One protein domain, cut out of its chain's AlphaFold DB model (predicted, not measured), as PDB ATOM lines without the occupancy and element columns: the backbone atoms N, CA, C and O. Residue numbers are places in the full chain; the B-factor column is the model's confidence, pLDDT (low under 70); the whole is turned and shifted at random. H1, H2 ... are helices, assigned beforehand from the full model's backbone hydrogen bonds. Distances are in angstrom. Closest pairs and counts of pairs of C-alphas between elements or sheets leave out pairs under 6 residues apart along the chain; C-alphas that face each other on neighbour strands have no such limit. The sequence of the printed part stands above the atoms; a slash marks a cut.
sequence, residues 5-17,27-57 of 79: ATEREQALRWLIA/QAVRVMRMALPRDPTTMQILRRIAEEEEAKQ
ATOM      1  N   ALA A   5     170.330 131.299 163.171       70.12
ATOM      2  CA  ALA A   5     169.194 131.741 162.368       70.12
ATOM      3  C   ALA A   5     169.518 132.953 161.469       70.12
ATOM      4  O   ALA A   5     169.098 132.987 160.314       70.12
ATOM      5  N   THR A   6     170.293 133.925 161.962       80.12
ATOM      6  CA  THR A   6     170.682 135.120 161.196       80.12
ATOM      7  C   THR A   6     171.707 134.788 160.118       80.12
ATOM      8  O   THR A   6     171.625 135.325 159.016       80.12
ATOM      9  N   GLU A   7     172.647 133.885 160.396       84.88
ATOM     10  CA  GLU A   7     173.609 133.431 159.383       84.88
ATOM     11  C   GLU A   7     172.919 132.659 158.262       84.88
ATOM     12  O   GLU A   7     173.201 132.892 157.087       84.88
ATOM     13  N   ARG A   8     171.939 131.814 158.609       83.44
ATOM     14  CA  ARG A   8     171.119 131.107 157.623       83.44
ATOM     15  C   ARG A   8     170.338 132.081 156.739       83.44
ATOM     16  O   ARG A   8     170.342 131.918 155.524       83.44
ATOM     17  N   GLU A   9     169.713 133.108 157.315       85.88
ATOM     18  CA  GLU A   9     169.020 134.138 156.527       85.88
ATOM     19  C   GLU A   9     169.974 134.876 155.578       85.88
ATOM     20  O   GLU A   9     169.665 135.041 154.396       85.88
ATOM     21  N   GLN A  10     171.146 135.279 156.072       86.31
ATOM     22  CA  GLN A  10     172.157 135.965 155.263       86.31
ATOM     23  C   GLN A  10     172.667 135.077 154.123       86.31
ATOM     24  O   GLN A  10     172.771 135.553 152.993       86.31
ATOM     25  N   ALA A  11     172.904 133.791 154.383       88.56
ATOM     26  CA  ALA A  11     173.310 132.829 153.363       88.56
ATOM     27  C   ALA A  11     172.229 132.637 152.286       88.56
ATOM     28  O   ALA A  11     172.542 132.636 151.098       88.56
ATOM     29  N   LEU A  12     170.954 132.533 152.676       88.06
ATOM     30  CA  LEU A  12     169.838 132.401 151.731       88.06
ATOM     31  C   LEU A  12     169.664 133.659 150.875       88.06
ATOM     32  O   LEU A  12     169.517 133.554 149.656       88.06
ATOM     33  N   ARG A  13     169.742 134.850 151.482       87.94
ATOM     34  CA  ARG A  13     169.741 136.115 150.731       87.94
ATOM     35  C   ARG A  13     170.912 136.185 149.760       87.94
ATOM     36  O   ARG A  13     170.712 136.564 148.609       87.94
ATOM     37  N   TRP A  14     172.106 135.790 150.198       90.25
ATOM     38  CA  TRP A  14     173.290 135.784 149.346       90.25
ATOM     39  C   TRP A  14     173.139 134.816 148.169       90.25
ATOM     40  O   TRP A  14     173.412 135.195 147.036       90.25
ATOM     41  N   LEU A  15     172.611 133.610 148.394       89.00
ATOM     42  CA  LEU A  15     172.355 132.638 147.327       89.00
ATOM     43  C   LEU A  15     171.344 133.155 146.293       89.00
ATOM     44  O   LEU A  15     171.529 132.944 145.097       89.00
ATOM     45  N   ILE A  16     170.282 133.839 146.733       87.44
ATOM     46  CA  ILE A  16     169.284 134.425 145.824       87.44
ATOM     47  C   ILE A  16     169.884 135.608 145.059       87.44
ATOM     48  O   ILE A  16     169.574 135.783 143.881       87.44
ATOM     49  N   ALA A  17     170.742 136.407 145.693       87.06
ATOM     50  CA  ALA A  17     171.451 137.505 145.038       87.06
ATOM     51  C   ALA A  17     172.497 137.001 144.026       87.06
ATOM     52  O   ALA A  17     172.648 137.592 142.963       87.06
ATOM     53  N   GLN A  27     162.339 131.083 140.471       81.81
ATOM     54  CA  GLN A  27     162.996 129.833 140.125       81.81
ATOM     55  C   GLN A  27     164.083 129.539 141.153       81.81
ATOM     56  O   GLN A  27     164.172 128.411 141.632       81.81
ATOM     57  N   ALA A  28     164.830 130.561 141.582       87.25
ATOM     58  CA  ALA A  28     165.808 130.433 142.656       87.25
ATOM     59  C   ALA A  28     165.151 129.982 143.975       87.25
ATOM     60  O   ALA A  28     165.562 128.975 144.549       87.25
ATOM     61  N   VAL A  29     164.086 130.657 144.417       85.19
ATOM     62  CA  VAL A  29     163.342 130.312 145.640       85.19
ATOM     63  C   VAL A  29     162.737 128.911 145.537       85.19
ATOM     64  O   VAL A  29     162.820 128.133 146.487       85.19
ATOM     65  N   ARG A  30     162.170 128.552 144.382       82.44
ATOM     66  CA  ARG A  30     161.559 127.241 144.132       82.44
ATOM     67  C   ARG A  30     162.599 126.122 144.169       82.44
ATOM     68  O   ARG A  30     162.368 125.117 144.837       82.44
ATOM     69  N   VAL A  31     163.744 126.303 143.511       84.31
ATOM     70  CA  VAL A  31     164.865 125.349 143.551       84.31
ATOM     71  C   VAL A  31     165.391 125.209 144.975       84.31
ATOM     72  O   VAL A  31     165.538 124.086 145.448       84.31
ATOM     73  N   MET A  32     165.582 126.312 145.703       85.12
ATOM     74  CA  MET A  32     166.009 126.264 147.107       85.12
ATOM     75  C   MET A  32     165.000 125.530 147.990       85.12
ATOM     76  O   MET A  32     165.399 124.746 148.844       85.12
ATOM     77  N   ARG A  33     163.698 125.716 147.756       81.94
ATOM     78  CA  ARG A  33     162.631 125.010 148.478       81.94
ATOM     79  C   ARG A  33     162.668 123.492 148.268       81.94
ATOM     80  O   ARG A  33     162.248 122.757 149.157       81.94
ATOM     81  N   MET A  34     163.118 123.044 147.095       80.50
ATOM     82  CA  MET A  34     163.243 121.624 146.743       80.50
ATOM     83  C   MET A  34     164.583 121.024 147.183       80.50
ATOM     84  O   MET A  34     164.622 119.864 147.579       80.50
ATOM     85  N   ALA A  35     165.666 121.799 147.108       83.31
ATOM     86  CA  ALA A  35     167.023 121.340 147.398       83.31
ATOM     87  C   ALA A  35     167.369 121.372 148.893       83.31
ATOM     88  O   ALA A  35     168.172 120.564 149.357       83.31
ATOM     89  N   LEU A  36     166.793 122.310 149.651       80.56
ATOM     90  CA  LEU A  36     167.041 122.420 151.084       80.56
ATOM     91  C   LEU A  36     166.126 121.475 151.872       80.56
ATOM     92  O   LEU A  36     164.966 121.280 151.498       80.56
ATOM     93  N   PRO A  37     166.607 120.929 153.005       75.00
ATOM     94  CA  PRO A  37     165.749 120.207 153.929       75.00
ATOM     95  C   PRO A  37     164.575 121.099 154.334       75.00
ATOM     96  O   PRO A  37     164.712 122.316 154.474       75.00
ATOM     97  N   ARG A  38     163.406 120.477 154.495       74.69
ATOM     98  CA  ARG A  38     162.084 121.112 154.637       74.69
ATOM     99  C   ARG A  38     161.875 121.739 156.027       74.69
ATOM    100  O   ARG A  38     160.842 121.560 156.664       74.69
ATOM    101  N   ASP A  39     162.898 122.446 156.485       82.12
ATOM    102  CA  ASP A  39     163.008 123.152 157.746       82.12
ATOM    103  C   ASP A  39     162.057 124.362 157.758       82.12
ATOM    104  O   ASP A  39     162.117 125.208 156.857       82.12
ATOM    105  N   PRO A  40     161.174 124.476 158.763       80.00
ATOM    106  CA  PRO A  40     160.143 125.509 158.790       80.00
ATOM    107  C   PRO A  40     160.729 126.927 158.832       80.00
ATOM    108  O   PRO A  40     160.180 127.829 158.199       80.00
ATOM    109  N   THR A  41     161.868 127.132 159.501       83.19
ATOM    110  CA  THR A  41     162.552 128.434 159.555       83.19
ATOM    111  C   THR A  41     163.063 128.848 158.176       83.19
ATOM    112  O   THR A  41     162.833 129.973 157.737       83.19
ATOM    113  N   THR A  42     163.690 127.925 157.452       83.94
ATOM    114  CA  THR A  42     164.194 128.138 156.085       83.94
ATOM    115  C   THR A  42     163.062 128.475 155.116       83.94
ATOM    116  O   THR A  42     163.181 129.408 154.323       83.94
ATOM    117  N   MET A  43     161.933 127.767 155.215       86.12
ATOM    118  CA  MET A  43     160.753 128.026 154.382       86.12
ATOM    119  C   MET A  43     160.144 129.409 154.654       86.12
ATOM    120  O   MET A  43     159.755 130.096 153.710       86.12
ATOM    121  N   GLN A  44     160.089 129.830 155.922       86.25
ATOM    122  CA  GLN A  44     159.616 131.162 156.316       86.25
ATOM    123  C   GLN A  44     160.532 132.271 155.783       86.25
ATOM    124  O   GLN A  44     160.043 133.269 155.256       86.25
ATOM    125  N   ILE A  45     161.852 132.077 155.860       87.50
ATOM    126  CA  ILE A  45     162.836 133.030 155.328       87.50
ATOM    127  C   ILE A  45     162.709 133.150 153.804       87.50
ATOM    128  O   ILE A  45     162.578 134.257 153.288       87.50
ATOM    129  N   LEU A  46     162.694 132.026 153.078       86.06
ATOM    130  CA  LEU A  46     162.543 132.017 151.618       86.06
ATOM    131  C   LEU A  46     161.242 132.689 151.169       86.06
ATOM    132  O   LEU A  46     161.246 133.458 150.210       86.06
ATOM    133  N   ARG A  47     160.145 132.438 151.894       84.56
ATOM    134  CA  ARG A  47     158.863 133.107 151.676       84.56
ATOM    135  C   ARG A  47     158.982 134.620 151.834       84.56
ATOM    136  O   ARG A  47     158.546 135.345 150.948       84.56
ATOM    137  N   ARG A  48     159.580 135.086 152.934       85.81
ATOM    138  CA  ARG A  48     159.744 136.519 153.200       85.81
ATOM    139  C   ARG A  48     160.562 137.195 152.101       85.81
ATOM    140  O   ARG A  48     160.141 138.230 151.606       85.81
ATOM    141  N   ILE A  49     161.671 136.582 151.683       85.06
ATOM    142  CA  ILE A  49     162.519 137.121 150.611       85.06
ATOM    143  C   ILE A  49     161.736 137.211 149.295       85.06
ATOM    144  O   ILE A  49     161.820 138.218 148.602       85.06
ATOM    145  N   ALA A  50     160.946 136.190 148.958       83.44
ATOM    146  CA  ALA A  50     160.124 136.211 147.753       83.44
ATOM    147  C   ALA A  50     159.039 137.302 147.795       83.44
ATOM    148  O   ALA A  50     158.839 137.986 146.797       83.44
ATOM    149  N   GLU A  51     158.376 137.495 148.942       83.50
ATOM    150  CA  GLU A  51     157.385 138.568 149.138       83.50
ATOM    151  C   GLU A  51     158.035 139.966 149.066       83.50
ATOM    152  O   GLU A  51     157.479 140.866 148.439       83.50
ATOM    153  N   GLU A  52     159.232 140.154 149.639       84.12
ATOM    154  CA  GLU A  52     159.994 141.413 149.538       84.12
ATOM    155  C   GLU A  52     160.376 141.746 148.087       84.12
ATOM    156  O   GLU A  52     160.323 142.905 147.674       84.12
ATOM    157  N   GLU A  53     160.763 140.741 147.305       79.00
ATOM    158  CA  GLU A  53     161.160 140.932 145.910       79.00
ATOM    159  C   GLU A  53     159.956 141.075 144.961       79.00
ATOM    160  O   GLU A  53     160.045 141.812 143.980       79.00
ATOM    161  N   GLU A  54     158.816 140.447 145.266       74.50
ATOM    162  CA  GLU A  54     157.535 140.693 144.585       74.50
ATOM    163  C   GLU A  54     157.046 142.126 144.823       74.50
ATOM    164  O   GLU A  54     156.654 142.810 143.879       74.50
ATOM    165  N   ALA A  55     157.160 142.629 146.057       77.69
ATOM    166  CA  ALA A  55     156.813 144.012 146.382       77.69
ATOM    167  C   ALA A  55     157.663 145.041 145.612       77.69
ATOM    168  O   ALA A  55     157.197 146.149 145.345       77.69
ATOM    169  N   LYS A  56     158.894 144.684 145.221       76.94
ATOM    170  CA  LYS A  56     159.751 145.525 144.368       76.94
ATOM    171  C   LYS A  56     159.343 145.515 142.894       76.94
ATOM    172  O   LYS A  56     159.761 146.411 142.165       76.94
ATOM    173  N   GLN A  57     158.558 144.534 142.448       67.00
ATOM    174  CA  GLN A  57     158.142 144.386 141.050       67.00
ATOM    175  C   GLN A  57     156.611 144.301 140.929       67.00
ATOM    176  O   GLN A  57     156.069 143.258 140.548       67.00
TER     177      GLN A  57
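Overview. This is residues 5 to 17 and 27 to 57 of the 79 residues of an uncharacterized protein of Cupriavidus gilardii (UniProt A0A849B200). Picture a helical hairpin, H2 and the longer H3 side by side and running opposite ways, with a third helix, H1, slanting across one side of it; the centres of the three helices make a triangle. H1 packs on H3 and comes close to H2, while the turn at residues 34 to 40 sticks out at one end of the hairpin and residues 51 to 57, with the last part of H3, stick out at the other. The printed part has 44 residues with three named helices, in the order H1, H2, H3, and no named strand; the class is all helix. It is compact, with a radius of gyration of the C-alphas of 9.9 A, and its C-alphas span 28 by 21 by 17 A.

Arrangement. Start with H1, residues 5 to 17, and compare it with H3, residues 40 to 55. They touch, and their closest C-alphas are those of Glu 9 and Ile 45, 6.4 A apart. Their lines stand at a steep tilt of 44 degrees, and they run the same way. Next look at H2, residues 27 to 35, which is close to H1 but not clearly touching it; the closest C-alphas, of Ile 16 and Ala 28, are 6.2 A apart. H1 and H2 run opposite ways at a steep tilt of 47 degrees. H2 and H3 form a helical hairpin, two helices that follow each other and run opposite ways, here at a shallow tilt of 5 degrees. They touch, H3 with residues 43 to 50 alone, and the closest C-alphas are those of Val 29 and Leu 46, 6.3 A apart. In H1, H2 and H3, every backbone O i to N i+4 pair is within hydrogen-bond range.

Along the chain. Find C-alpha 5 at (169.194, 131.741, 162.368); from there H1 runs 18.4 A to C-alpha 17. The print resumes at C-alpha 27, at (162.996, 129.833, 140.125), where H2 begins; it runs 11.9 A to C-alpha 35. H3 begins at C-alpha 40 and runs 22.5 A to C-alpha 55, at (156.813, 144.012, 146.382).

Size, cuts and confidence. The two C-alphas farthest apart, those of Pro 37 and Gln 57, are 28.4 A apart. Residues 18 to 26 are cut out and not printed, and C-alphas 17 and 27 are 12.4 A apart across this cut, which lies in the link from H1 to H2. The link from H2 to H3 is tight, with 4 residues. The mean pLDDT of the printed part is 82.9, and residue 57 is the one printed residue under 70 in this model.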